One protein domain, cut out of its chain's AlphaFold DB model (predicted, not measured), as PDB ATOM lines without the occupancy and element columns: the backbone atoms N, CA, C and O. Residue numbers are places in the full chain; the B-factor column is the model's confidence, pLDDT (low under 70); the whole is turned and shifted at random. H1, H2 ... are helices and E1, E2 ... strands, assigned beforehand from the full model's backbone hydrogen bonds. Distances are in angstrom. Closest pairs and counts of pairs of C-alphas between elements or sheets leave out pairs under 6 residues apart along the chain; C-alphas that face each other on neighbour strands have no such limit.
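AT A GLANCE: This is residues 103 to 206 of the 614 residues of the protein "EGF-like domain-containing protein" of Vitrella brassicaformis (strain CCMP3155) (UniProt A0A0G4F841). With little regular structure, the chain winds in stacked turns, a short solenoid: parallel strands E1, E3, E5, E6, in that order, form one wall, parallel E2 and E4 another, with H2 and H3 on a further side. Residues 107 to 114, of which 107 to 111 belong to H1, stick out. The 104 printed residues, mixed in class with 35 in named elements, run H1 E1 E2 E3 E4 H2 E5 H3 E6; compact, radius of gyration of the C-alphas 13.0 A, spans 37 by 27 by 25 A.

IN THESE COORDINATES: H1, residues 106 to 111, 10.8 A long, begins at C-alpha (155.419, 134.939, 160.317). E1 is 125 to 127, E2 134 to 137, E3 147 to 149, E4 154 to 158 with 11.9 A, H2 159 to 162, E5 172 to 174, H3 185 to 188. E6, 195 to 197, ends at C-alpha (145.370, 117.701, 144.435).

HOW THE PARTS SIT: Within hydrogen-bond range are N 126 and O 147 of E1 and E3, 3.0 A, N 148 and O 172 of E3 and E5, 3.0 A, N 173 and O 195 of E5 and E6, 3.1 A, and N 156 and O 135 of E4 and E2, 3.1 A. E5, H3, E6 form a strand-helix-strand unit, parallel neighbours with a helix between, its crossover right-handed. H2 and H3 touch, closest C-alphas Gly 162 and Gly 186, 3.8 A. H1 has 0 of 2 O i to N i+4 pairs within range but 3 of 3 O i to N i+3; H2 and H3 are too short for an i+4 pair.

THE WHOLE: The printed part has no cut; H1 to E1 is a long link. pLDDT is under 70 at residues 105 to 118.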
ATOM      1  N   SER A 103     158.733 126.359 156.852       79.75
ATOM      2  CA  SER A 103     158.154 127.585 156.297       79.75
ATOM      3  C   SER A 103     158.928 128.838 156.733       79.75
ATOM      4  O   SER A 103     159.622 128.850 157.755       79.75
ATOM      5  N   PHE A 104     158.762 129.929 155.981       72.81
ATOM      6  CA  PHE A 104     159.108 131.265 156.461       72.81
ATOM      7  C   PHE A 104     158.134 131.606 157.593       72.81
ATOM      8  O   PHE A 104     156.969 131.896 157.346       72.81
ATOM      9  N   SER A 105     158.564 131.501 158.851       53.66
ATOM     10  CA  SER A 105     157.682 131.819 159.976       53.66
ATOM     11  C   SER A 105     157.241 133.286 159.910       53.66
ATOM     12  O   SER A 105     158.102 134.159 159.801       53.66
ATOM     13  N   ASP A 106     155.948 133.572 160.105       48.47
ATOM     14  CA  ASP A 106     155.419 134.939 160.317       48.47
ATOM     15  C   ASP A 106     156.186 135.703 161.425       48.47
ATOM     16  O   ASP A 106     156.243 136.933 161.445       48.47
ATOM     17  N   TYR A 107     156.832 134.976 162.345       47.75
ATOM     18  CA  TYR A 107     157.654 135.530 163.423       47.75
ATOM     19  C   TYR A 107     158.939 136.238 162.967       47.75
ATOM     20  O   TYR A 107     159.503 137.016 163.742       47.75
ATOM     21  N   ASP A 108     159.376 136.051 161.720       50.69
ATOM     22  CA  ASP A 108     160.541 136.758 161.172       50.69
ATOM     23  C   ASP A 108     160.228 138.228 160.809       50.69
ATOM     24  O   ASP A 108     161.131 139.003 160.484       50.69
ATOM     25  N   TYR A 109     158.973 138.671 160.993       44.12
ATOM     26  CA  TYR A 109     158.577 140.087 160.965       44.12
ATOM     27  C   TYR A 109     159.326 140.945 162.010       44.12
ATOM     28  O   TYR A 109     159.418 142.167 161.879       44.12
ATOM     29  N   ILE A 110     159.917 140.328 163.042       41.97
ATOM     30  CA  ILE A 110     160.654 141.043 164.098       41.97
ATOM     31  C   ILE A 110     162.025 141.566 163.619       41.97
ATOM     32  O   ILE A 110     162.602 142.447 164.260       41.97
ATOM     33  N   ILE A 111     162.532 141.130 162.459       47.91
ATOM     34  CA  ILE A 111     163.832 141.570 161.921       47.91
ATOM     35  C   ILE A 111     163.735 142.400 160.638       47.91
ATOM     36  O   ILE A 111     164.613 142.298 159.794       47.91
ATOM     37  N   GLY A 112     162.726 143.264 160.480       37.16
ATOM     38  CA  GLY A 112     162.772 144.391 159.524       37.16
ATOM     39  C   GLY A 112     162.995 144.042 158.040       37.16
ATOM     40  O   GLY A 112     163.215 144.945 157.234       37.16
ATOM     41  N   PHE A 113     162.944 142.760 157.678       47.81
ATOM     42  CA  PHE A 113     162.872 142.294 156.307       47.81
ATOM     43  C   PHE A 113     161.398 142.270 155.943       47.81
ATOM     44  O   PHE A 113     160.611 141.503 156.494       47.81
ATOM     45  N   ASP A 114     161.020 143.176 155.052       45.53
ATOM     46  CA  ASP A 114     159.697 143.165 154.460       45.53
ATOM     47  C   ASP A 114     159.599 141.957 153.517       45.53
ATOM     48  O   ASP A 114     159.984 142.022 152.351       45.53
ATOM     49  N   TYR A 115     159.147 140.822 154.051       55.09
ATOM     50  CA  TYR A 115     158.848 139.619 153.274       55.09
ATOM     51  C   TYR A 115     157.539 139.751 152.476       55.09
ATOM     52  O   TYR A 115     157.163 138.814 151.782       55.09
ATOM     53  N   SER A 116     156.850 140.901 152.536       50.81
ATOM     54  CA  SER A 116     155.558 141.113 151.868       50.81
ATOM     55  C   SER A 116     155.666 141.511 150.385       50.81
ATOM     56  O   SER A 116     154.726 142.063 149.811       50.81
ATOM     57  N   GLY A 117     156.804 141.211 149.748       57.31
ATOM     58  CA  GLY A 117     157.086 141.522 148.347       57.31
ATOM     59  C   GLY A 117     157.501 140.309 147.511       57.31
ATOM     60  O   GLY A 117     157.992 139.304 148.022       57.31
ATOM     61  N   ALA A 118     157.341 140.437 146.192       66.94
ATOM     62  CA  ALA A 118     157.851 139.484 145.211       66.94
ATOM     63  C   ALA A 118     159.370 139.307 145.374       66.94
ATOM     64  O   ALA A 118     160.136 140.252 145.187       66.94
ATOM     65  N   GLY A 119     159.802 138.095 145.731       79.38
ATOM     66  CA  GLY A 119     161.214 137.776 145.915       79.38
ATOM     67  C   GLY A 119     161.746 136.888 144.797       79.38
ATOM     68  O   GLY A 119     162.748 137.195 144.170       79.38
ATOM     69  N   TYR A 120     161.063 135.787 144.507       90.81
ATOM     70  CA  TYR A 120     161.524 134.737 143.600       90.81
ATOM     71  C   TYR A 120     160.950 134.920 142.185       90.81
ATOM     72  O   TYR A 120     160.276 134.042 141.651       90.81
ATOM     73  N   GLU A 121     161.192 136.080 141.565       92.25
ATOM     74  CA  GLU A 121     160.540 136.471 140.300       92.25
ATOM     75  C   GLU A 121     160.785 135.499 139.126       92.25
ATOM     76  O   GLU A 121     159.925 135.328 138.255       92.25
ATOM     77  N   SER A 122     161.954 134.862 139.073       95.31
ATOM     78  CA  SER A 122     162.334 133.935 137.999       95.31
ATOM     79  C   SER A 122     161.847 132.505 138.213       95.31
ATOM     80  O   SER A 122     161.870 131.725 137.263       95.31
ATOM     81  N   LEU A 123     161.399 132.160 139.424       97.38
ATOM     82  CA  LEU A 123     161.013 130.793 139.748       97.38
ATOM     83  C   LEU A 123     159.715 130.420 139.024       97.38
ATOM     84  O   LEU A 123     158.807 131.244 138.903       97.38
ATOM     85  N   ARG A 124     159.668 129.195 138.500       98.12
ATOM     86  CA  ARG A 124     158.530 128.610 137.774       98.12
ATOM     87  C   ARG A 124     158.115 127.266 138.354       98.12
ATOM     88  O   ARG A 124     156.925 126.985 138.396       98.12
ATOM     89  N   HIS A 125     159.080 126.483 138.825       98.69
ATOM     90  CA  HIS A 125     158.856 125.158 139.388       98.69
ATOM     91  C   HIS A 125     159.457 125.075 140.791       98.69
ATOM     92  O   HIS A 125     160.646 125.359 140.986       98.69
ATOM     93  N   LEU A 126     158.630 124.694 141.756       98.38
ATOM     94  CA  LEU A 126     159.021 124.524 143.145       98.38
ATOM     95  C   LEU A 126     158.496 123.190 143.660       98.38
ATOM     96  O   LEU A 126     157.292 122.988 143.730       98.38
ATOM     97  N   ASP A 127     159.408 122.321 144.065       98.75
ATOM     98  CA  ASP A 127     159.084 121.071 144.737       98.75
ATOM     99  C   ASP A 127     159.695 121.088 146.143       98.75
ATOM    100  O   ASP A 127     160.920 121.105 146.321       98.75
ATOM    101  N   LEU A 128     158.809 121.152 147.135       98.19
ATOM    102  CA  LEU A 128     159.087 121.101 148.567       98.19
ATOM    103  C   LEU A 128     158.319 119.953 149.235       98.19
ATOM    104  O   LEU A 128     158.083 119.997 150.447       98.19
ATOM    105  N   SER A 129     157.933 118.932 148.472       98.81
ATOM    106  CA  SER A 129     157.223 117.774 149.009       98.81
ATOM    107  C   SER A 129     158.033 117.067 150.105       98.81
ATOM    108  O   SER A 129     159.260 117.166 150.150       98.81
ATOM    109  N   PHE A 130     157.380 116.371 151.036       98.56
ATOM    110  CA  PHE A 130     158.068 115.614 152.098       98.56
ATOM    111  C   PHE A 130     159.065 116.472 152.906       98.56
ATOM    112  O   PHE A 130     160.260 116.176 152.986       98.56
ATOM    113  N   ASN A 131     158.572 117.567 153.484       98.38
ATOM    114  CA  ASN A 131     159.337 118.466 154.352       98.38
ATOM    115  C   ASN A 131     158.581 118.714 155.678       98.38
ATOM    116  O   ASN A 131     157.699 117.951 156.072       98.38
ATOM    117  N   HIS A 132     158.962 119.753 156.424       95.06
ATOM    118  CA  HIS A 132     158.330 120.169 157.680       95.06
ATOM    119  C   HIS A 132     157.737 121.580 157.557       95.06
ATOM    120  O   HIS A 132     157.886 122.424 158.443       95.06
ATOM    121  N   ILE A 133     157.103 121.878 156.420       93.81
ATOM    122  CA  ILE A 133     156.457 123.171 156.198       93.81
ATOM    123  C   ILE A 133     155.160 123.205 157.003       93.81
ATOM    124  O   ILE A 133     154.208 122.496 156.695       93.81
ATOM    125  N   GLU A 134     155.149 124.032 158.043       89.00
ATOM    126  CA  GLU A 134     154.026 124.208 158.962       89.00
ATOM    127  C   GLU A 134     153.267 125.521 158.706       89.00
ATOM    128  O   GLU A 134     153.787 126.466 158.102       89.00
ATOM    129  N   TRP A 135     152.054 125.587 159.263       87.44
ATOM    130  CA  TRP A 135     151.192 126.773 159.337       87.44
ATOM    131  C   TRP A 135     150.671 127.264 157.981       87.44
ATOM    132  O   TRP A 135     150.516 126.499 157.030       87.44
ATOM    133  N   SER A 136     150.306 128.546 157.937       87.44
ATOM    134  CA  SER A 136     149.815 129.222 156.748       87.44
ATOM    135  C   SER A 136     150.968 129.643 155.843       87.44
ATOM    136  O   SER A 136     151.832 130.405 156.269       87.44
ATOM    137  N   ILE A 137     150.957 129.199 154.585       88.38
ATOM    138  CA  ILE A 137     151.980 129.558 153.590       88.38
ATOM    139  C   ILE A 137     151.586 130.802 152.777       88.38
ATOM    140  O   ILE A 137     150.413 131.000 152.451       88.38
ATOM    141  N   ASP A 138     152.564 131.640 152.425       87.56
ATOM    142  CA  ASP A 138     152.400 132.766 151.499       87.56
ATOM    143  C   ASP A 138     153.139 132.488 150.183       87.56
ATOM    144  O   ASP A 138     154.370 132.510 150.133       87.56
ATOM    145  N   LEU A 139     152.392 132.223 149.107       89.81
ATOM    146  CA  LEU A 139     152.963 131.988 147.779       89.81
ATOM    147  C   LEU A 139     153.169 133.285 146.977       89.81
ATOM    148  O   LEU A 139     153.737 133.227 145.886       89.81
ATOM    149  N   SER A 140     152.802 134.466 147.501       87.06
ATOM    150  CA  SER A 140     153.016 135.748 146.805       87.06
ATOM    151  C   SER A 140     154.498 136.062 146.599       87.06
ATOM    152  O   SER A 140     154.865 136.787 145.671       87.06
ATOM    153  N   ILE A 141     155.363 135.449 147.412       87.19
ATOM    154  CA  ILE A 141     156.815 135.543 147.275       87.19
ATOM    155  C   ILE A 141     157.322 134.903 145.969       87.19
ATOM    156  O   ILE A 141     158.428 135.236 145.532       87.19
ATOM    157  N   PHE A 142     156.519 134.036 145.334       92.38
ATOM    158  CA  PHE A 142     156.771 133.366 144.053       92.38
ATOM    159  C   PHE A 142     155.763 133.844 142.981       92.38
ATOM    160  O   PHE A 142     154.894 133.088 142.549       92.38
ATOM    161  N   PRO A 143     155.847 135.098 142.505       92.38
ATOM    162  CA  PRO A 143     154.775 135.729 141.717       92.38
ATOM    163  C   PRO A 143     154.494 135.069 140.354       92.38
ATOM    164  O   PRO A 143     153.423 135.262 139.780       92.38
ATOM    165  N   ASN A 144     155.457 134.316 139.819       95.88
ATOM    166  CA  ASN A 144     155.390 133.693 138.498       95.88
ATOM    167  C   ASN A 144     155.409 132.156 138.569       95.88
ATOM    168  O   ASN A 144     155.783 131.511 137.594       95.88
ATOM    169  N   LEU A 145     155.097 131.577 139.731       96.50
ATOM    170  CA  LEU A 145     155.139 130.133 139.927       96.50
ATOM    171  C   LEU A 145     154.073 129.439 139.072       96.50
ATOM    172  O   LEU A 145     152.904 129.794 139.143       96.50
ATOM    173  N   GLU A 146     154.482 128.440 138.293       97.94
ATOM    174  CA  GLU A 146     153.599 127.661 137.414       97.94
ATOM    175  C   GLU A 146     153.309 126.269 137.991       97.94
ATOM    176  O   GLU A 146     152.222 125.732 137.795       97.94
ATOM    177  N   TYR A 147     154.257 125.701 138.737       98.56
ATOM    178  CA  TYR A 147     154.137 124.399 139.385       98.56
ATOM    179  C   TYR A 147     154.612 124.490 140.833       98.56
ATOM    180  O   TYR A 147     155.720 124.978 141.093       98.56
ATOM    181  N   ALA A 148     153.797 123.976 141.751       98.06
ATOM    182  CA  ALA A 148     154.144 123.832 143.154       98.06
ATOM    183  C   ALA A 148     153.775 122.434 143.659       98.06
ATOM    184  O   ALA A 148     152.599 122.070 143.654       98.06
ATOM    185  N   ASP A 149     154.767 121.694 144.150       98.75
ATOM    186  CA  ASP A 149     154.533 120.511 144.973       98.75
ATOM    187  C   ASP A 149     154.856 120.809 146.435       98.75
ATOM    188  O   ASP A 149     155.999 121.085 146.807       98.75
ATOM    189  N   LEU A 150     153.805 120.819 147.249       98.12
ATOM    190  CA  LEU A 150     153.828 121.065 148.684       98.12
ATOM    191  C   LEU A 150     153.236 119.873 149.452       98.12
ATOM    192  O   LEU A 150     152.914 119.999 150.638       98.12
ATOM    193  N   SER A 151     153.074 118.724 148.794       98.75
ATOM    194  CA  SER A 151     152.501 117.523 149.394       98.75
ATOM    195  C   SER A 151     153.359 116.998 150.552       98.75
ATOM    196  O   SER A 151     154.552 117.293 150.652       98.75
ATOM    197  N   ASN A 152     152.773 116.203 151.446       98.62
ATOM    198  CA  ASN A 152     153.489 115.568 152.560       98.62
ATOM    199  C   ASN A 152     154.220 116.593 153.448       98.62
ATOM    200  O   ASN A 152     155.429 116.516 153.678       98.62
ATOM    201  N   ASN A 153     153.469 117.582 153.924       98.12
ATOM    202  CA  ASN A 153     153.930 118.628 154.833       98.12
ATOM    203  C   ASN A 153     152.918 118.786 155.988       98.12
ATOM    204  O   ASN A 153     152.107 117.902 156.259       98.12
ATOM    205  N   LEU A 154     152.992 119.892 156.728       96.38
ATOM    206  CA  LEU A 154     152.141 120.196 157.881       96.38
ATOM    207  C   LEU A 154     151.364 121.508 157.660       96.38
ATOM    208  O   LEU A 154     151.092 122.257 158.603       96.38
ATOM    209  N   ILE A 155     151.040 121.818 156.400       94.88
ATOM    210  CA  ILE A 155     150.397 123.075 156.013       94.88
ATOM    211  C   ILE A 155     148.953 123.064 156.504       94.88
ATOM    212  O   ILE A 155     148.173 122.178 156.163       94.88
ATOM    213  N   THR A 156     148.586 124.078 157.287       93.94
ATOM    214  CA  THR A 156     147.229 124.220 157.843       93.94
ATOM    215  C   THR A 156     146.380 125.232 157.079       93.94
ATOM    216  O   THR A 156     145.176 125.326 157.308       93.94
ATOM    217  N   GLY A 157     146.986 126.036 156.199       91.81
ATOM    218  CA  GLY A 157     146.269 127.039 155.421       91.81
ATOM    219  C   GLY A 157     147.175 127.918 154.565       91.81
ATOM    220  O   GLY A 157     148.334 127.606 154.313       91.81
ATOM    221  N   PHE A 158     146.632 129.057 154.145       89.62
ATOM    222  CA  PHE A 158     147.335 130.060 153.350       89.62
ATOM    223  C   PHE A 158     147.251 131.425 154.024       89.62
ATOM    224  O   PHE A 158     146.217 131.793 154.597       89.62
ATOM    225  N   ALA A 159     148.322 132.208 153.923       86.50
ATOM    226  CA  ALA A 159     148.348 133.580 154.404       86.50
ATOM    227  C   ALA A 159     147.179 134.368 153.792       86.50
ATOM    228  O   ALA A 159     146.858 134.220 152.609       86.50
ATOM    229  N   ARG A 160     146.501 135.177 154.620       87.06
ATOM    230  CA  ARG A 160     145.298 135.950 154.239       87.06
ATOM    231  C   ARG A 160     144.190 135.096 153.607       87.06
ATOM    232  O   ARG A 160     143.432 135.586 152.769       87.06
ATOM    233  N   ASN A 161     144.095 133.828 154.006       86.50
ATOM    234  CA  ASN A 161     143.154 132.865 153.442       86.50
ATOM    235  C   ASN A 161     143.283 132.739 151.909       86.50
ATOM    236  O   ASN A 161     142.284 132.690 151.194       86.50
ATOM    237  N   GLY A 162     144.510 132.801 151.384       83.56
ATOM    238  CA  GLY A 162     144.802 132.700 149.949       83.56
ATOM    239  C   GLY A 162     144.573 133.988 149.141       83.56
ATOM    240  O   GLY A 162     144.973 134.072 147.980       83.56
ATOM    241  N   ARG A 163     143.911 135.010 149.704       85.25
ATOM    242  CA  ARG A 163     143.536 136.214 148.944       85.25
ATOM    243  C   ARG A 163     144.769 137.028 148.564       85.25
ATOM    244  O   ARG A 163     145.434 137.588 149.434       85.25
ATOM    245  N   ASN A 164     145.015 137.144 147.258       82.12
ATOM    246  CA  ASN A 164     146.195 137.788 146.668       82.12
ATOM    247  C   ASN A 164     147.536 137.155 147.087       82.12
ATOM    248  O   ASN A 164     148.579 137.772 146.884       82.12
ATOM    249  N   THR A 165     147.516 135.958 147.681       82.12
ATOM    250  CA  THR A 165     148.727 135.242 148.110       82.12
ATOM    251  C   THR A 165     149.036 134.034 147.241       82.12
ATOM    252  O   THR A 165     150.095 133.443 147.395       82.12
ATOM    253  N   ILE A 166     148.154 133.680 146.306       87.56
ATOM    254  CA  ILE A 166     148.354 132.577 145.364       87.56
ATOM    255  C   ILE A 166     148.577 133.168 143.966       87.56
ATOM    256  O   ILE A 166     147.746 133.960 143.501       87.56
ATOM    257  N   PRO A 167     149.699 132.848 143.300       91.19
ATOM    258  CA  PRO A 167     150.032 133.423 142.006       91.19
ATOM    259  C   PRO A 167     149.062 132.947 140.923       91.19
ATOM    260  O   PRO A 167     148.787 131.762 140.781       91.19
ATOM    261  N   GLN A 168     148.579 133.885 140.106       91.00
ATOM    262  CA  GLN A 168     147.635 133.600 139.017       91.00
ATOM    263  C   GLN A 168     148.266 132.797 137.868       91.00
ATOM    264  O   GLN A 168     147.549 132.327 136.998       91.00
ATOM    265  N   SER A 169     149.595 132.669 137.836       94.19
ATOM    266  CA  SER A 169     150.351 131.871 136.860       94.19
ATOM    267  C   SER A 169     150.356 130.370 137.167       94.19
ATOM    268  O   SER A 169     150.785 129.593 136.314       94.19
ATOM    269  N   LEU A 170     149.887 129.968 138.352       95.56
ATOM    270  CA  LEU A 170     149.940 128.590 138.824       95.56
ATOM    271  C   LEU A 170     149.016 127.690 137.999       95.56
ATOM    272  O   LEU A 170     147.832 127.987 137.852       95.56
ATOM    273  N   LYS A 171     149.574 126.588 137.493       97.06
ATOM    274  CA  LYS A 171     148.889 125.568 136.689       97.06
ATOM    275  C   LYS A 171     148.701 124.267 137.451       97.06
ATOM    276  O   LYS A 171     147.674 123.616 137.302       97.06
ATOM    277  N   VAL A 172     149.670 123.899 138.285       98.12
ATOM    278  CA  VAL A 172     149.641 122.651 139.054       98.12
ATOM    279  C   VAL A 172     149.970 122.937 140.510       98.12
ATOM    280  O   VAL A 172     150.975 123.592 140.805       98.12
ATOM    281  N   LEU A 173     149.123 122.430 141.403       97.75
ATOM    282  CA  LEU A 173     149.294 122.544 142.846       97.75
ATOM    283  C   LEU A 173     149.010 121.204 143.529       97.75
ATOM    284  O   LEU A 173     147.863 120.752 143.569       97.75
ATOM    285  N   HIS A 174     150.060 120.611 144.095       98.62
ATOM    286  CA  HIS A 174     149.984 119.423 144.946       98.62
ATOM    287  C   HIS A 174     150.025 119.838 146.419       98.62
ATOM    288  O   HIS A 174     150.938 120.540 146.862       98.62
ATOM    289  N   LEU A 175     149.003 119.438 147.170       98.25
ATOM    290  CA  LEU A 175     148.793 119.731 148.590       98.25
ATOM    291  C   LEU A 175     148.338 118.489 149.365       98.25
ATOM    292  O   LEU A 175     147.908 118.597 150.514       98.25
ATOM    293  N   GLU A 176     148.428 117.307 148.767       98.56
ATOM    294  CA  GLU A 176     148.047 116.043 149.374       98.56
ATOM    295  C   GLU A 176     148.846 115.792 150.655       98.56
ATOM    296  O   GLU A 176     150.007 116.193 150.753       98.56
ATOM    297  N   HIS A 177     148.267 115.086 151.625       98.62
ATOM    298  CA  HIS A 177     148.952 114.751 152.881       98.62
ATOM    299  C   HIS A 177     149.442 116.004 153.632       98.62
ATOM    300  O   HIS A 177     150.621 116.139 153.965       98.62
ATOM    301  N   ASN A 178     148.520 116.937 153.868       98.56
ATOM    302  CA  ASN A 178     148.717 118.126 154.696       98.56
ATOM    303  C   ASN A 178     147.620 118.196 155.775       98.56
ATOM    304  O   ASN A 178     146.931 117.216 156.052       98.56
ATOM    305  N   LEU A 179     147.474 119.351 156.428       97.75
ATOM    306  CA  LEU A 179     146.545 119.568 157.536       97.75
ATOM    307  C   LEU A 179     145.489 120.637 157.205       97.75
ATOM    308  O   LEU A 179     144.996 121.320 158.106       97.75
ATOM    309  N   LEU A 180     145.160 120.830 155.922       97.19
ATOM    310  CA  LEU A 180     144.161 121.814 155.497       97.19
ATOM    311  C   LEU A 180     142.783 121.432 156.033       97.19
ATOM    312  O   LEU A 180     142.368 120.288 155.894       97.19
ATOM    313  N   THR A 181     142.058 122.398 156.600       96.38
ATOM    314  CA  THR A 181     140.702 122.187 157.147       96.38
ATOM    315  C   THR A 181     139.582 122.762 156.280       96.38
ATOM    316  O   THR A 181     138.411 122.421 156.460       96.38
ATOM    317  N   ALA A 182     139.934 123.614 155.318       95.38
ATOM    318  CA  ALA A 182     139.024 124.271 154.390       95.38
ATOM    319  C   ALA A 182     139.759 124.621 153.088       95.38
ATOM    320  O   ALA A 182     140.978 124.822 153.100       95.38
ATOM    321  N   LEU A 183     139.018 124.782 151.988       92.75
ATOM    322  CA  LEU A 183     139.559 125.447 150.801       92.75
ATOM    323  C   LEU A 183     139.683 126.955 151.089       92.75
ATOM    324  O   LEU A 183     138.689 127.585 151.466       92.75
ATOM    325  N   PRO A 184     140.867 127.567 150.922       90.81
ATOM    326  CA  PRO A 184     141.043 128.986 151.190       90.81
ATOM    327  C   PRO A 184     140.274 129.848 150.182       90.81
ATOM    328  O   PRO A 184     140.166 129.515 149.006       90.81
ATOM    329  N   GLU A 185     139.795 131.019 150.606       88.44
ATOM    330  CA  GLU A 185     139.043 131.948 149.743       88.44
ATOM    331  C   GLU A 185     139.822 132.403 148.499       88.44
ATOM    332  O   GLU A 185     139.219 132.747 147.486       88.44
ATOM    333  N   GLY A 186     141.155 132.404 148.558       87.44
ATOM    334  CA  GLY A 186     142.011 132.662 147.401       87.44
ATOM    335  C   GLY A 186     141.875 131.640 146.281       87.44
ATOM    336  O   GLY A 186     142.069 132.002 145.124       87.44
ATOM    337  N   PHE A 187     141.482 130.400 146.595       89.62
ATOM    338  CA  PHE A 187     141.260 129.383 145.569       89.62
ATOM    339  C   PHE A 187     140.112 129.765 144.653       89.62
ATOM    340  O   PHE A 187     140.121 129.361 143.506       89.62
ATOM    341  N   ARG A 188     139.167 130.601 145.089       86.50
ATOM    342  CA  ARG A 188     138.017 131.012 144.278       86.50
ATOM    343  C   ARG A 188     138.379 131.622 142.917       86.50
ATOM    344  O   ARG A 188     137.520 131.651 142.048       86.50
ATOM    345  N   SER A 189     139.589 132.153 142.735       86.19
ATOM    346  CA  SER A 189     140.035 132.725 141.460       86.19
ATOM    347  C   SER A 189     141.445 132.240 141.136       86.19
ATOM    348  O   SER A 189     142.443 132.799 141.597       86.19
ATOM    349  N   MET A 190     141.504 131.164 140.356       88.50
ATOM    350  CA  MET A 190     142.724 130.531 139.861       88.50
ATOM    351  C   MET A 190     142.520 130.161 138.379       88.50
ATOM    352  O   MET A 190     142.400 128.985 138.039       88.50
ATOM    353  N   PRO A 191     142.454 131.159 137.481       89.19
ATOM    354  CA  PRO A 191     141.973 130.989 136.109       89.19
ATOM    355  C   PRO A 191     142.880 130.105 135.243       89.19
ATOM    356  O   PRO A 191     142.418 129.530 134.261       89.19
ATOM    357  N   ASN A 192     144.163 129.984 135.600       94.00
ATOM    358  CA  ASN A 192     145.141 129.159 134.889       94.00
ATOM    359  C   ASN A 192     145.411 127.810 135.572       94.00
ATOM    360  O   ASN A 192     146.242 127.058 135.073       94.00
ATOM    361  N   LEU A 193     144.763 127.507 136.705       94.62
ATOM    362  CA  LEU A 193     145.012 126.253 137.410       94.62
ATOM    363  C   LEU A 193     144.370 125.101 136.643       94.62
ATOM    364  O   LEU A 193     143.164 125.097 136.438       94.62
ATOM    365  N   GLU A 194     145.184 124.136 136.239       96.31
ATOM    366  CA  GLU A 194     144.794 122.963 135.462       96.31
ATOM    367  C   GLU A 194     144.600 121.737 136.356       96.31
ATOM    368  O   GLU A 194     143.744 120.898 136.078       96.31
ATOM    369  N   THR A 195     145.394 121.618 137.423       97.50
ATOM    370  CA  THR A 195     145.421 120.449 138.310       97.50
ATOM    371  C   THR A 195     145.541 120.870 139.772       97.50
ATOM    372  O   THR A 195     146.447 121.626 140.137       97.50
ATOM    373  N   LEU A 196     144.642 120.347 140.608       97.25
ATOM    374  CA  LEU A 196     144.620 120.575 142.050       97.25
ATOM    375  C   LEU A 196     144.445 119.254 142.796       97.25
ATOM    376  O   LEU A 196     143.393 118.623 142.705       97.25
ATOM    377  N   HIS A 197     145.447 118.881 143.586       98.31
ATOM    378  CA  HIS A 197     145.370 117.701 144.435       98.31
ATOM    379  C   HIS A 197     145.394 118.084 145.916       98.31
ATOM    380  O   HIS A 197     146.301 118.757 146.399       98.31
ATOM    381  N   LEU A 198     144.371 117.645 146.639       98.38
ATOM    382  CA  LEU A 198     144.079 117.962 148.037       98.38
ATOM    383  C   LEU A 198     143.807 116.698 148.865       98.38
ATOM    384  O   LEU A 198     143.373 116.796 150.017       98.38
ATOM    385  N   ALA A 199     144.040 115.513 148.300       98.62
ATOM    386  CA  ALA A 199     143.726 114.260 148.965       98.62
ATOM    387  C   ALA A 199     144.459 114.096 150.302       98.62
ATOM    388  O   ALA A 199     145.578 114.580 150.481       98.62
ATOM    389  N   ASN A 200     143.861 113.366 151.241       98.62
ATOM    390  CA  ASN A 200     144.462 113.088 152.551       98.62
ATOM    391  C   ASN A 200     144.777 114.376 153.339       98.62
ATOM    392  O   ASN A 200     145.896 114.578 153.808       98.62
ATOM    393  N   ASN A 201     143.794 115.268 153.448       98.69
ATOM    394  CA  ASN A 201     143.843 116.445 154.318       98.69
ATOM    395  C   ASN A 201     142.785 116.306 155.436       98.69
ATOM    396  O   ASN A 201     142.264 115.224 155.707       98.69
ATOM    397  N   HIS A 202     142.474 117.403 156.125       97.62
ATOM    398  CA  HIS A 202     141.426 117.474 157.144       97.62
ATOM    399  C   HIS A 202     140.271 118.383 156.710       97.62
ATOM    400  O   HIS A 202     139.646 119.028 157.554       97.62
ATOM    401  N   ILE A 203     140.010 118.480 155.400       98.12
ATOM    402  CA  ILE A 203     139.017 119.402 154.848       98.12
ATOM    403  C   ILE A 203     137.634 118.956 155.308       98.12
ATOM    404  O   ILE A 203     137.111 117.959 154.830       98.12
ATOM    405  N   SER A 204     137.051 119.731 156.218       96.44
ATOM    406  CA  SER A 204     135.697 119.527 156.737       96.44
ATOM    407  C   SER A 204     134.779 120.718 156.471       96.44
ATOM    408  O   SER A 204     133.610 120.721 156.841       96.44
ATOM    409  N   GLN A 205     135.323 121.790 155.892       95.00
ATOM    410  CA  GLN A 205     134.573 122.972 155.488       95.00
ATOM    411  C   GLN A 205     134.614 123.087 153.968       95.00
ATOM    412  O   GLN A 205     135.571 123.612 153.392       95.00
ATOM    413  N   TRP A 206     133.560 122.591 153.326       94.38
ATOM    414  CA  TRP A 206     133.387 122.710 151.883       94.38
ATOM    415  C   TRP A 206     132.847 124.098 151.497       94.38
ATOM    416  O   TRP A 206     131.958 124.624 152.180       94.38
TER     417      TRP A 206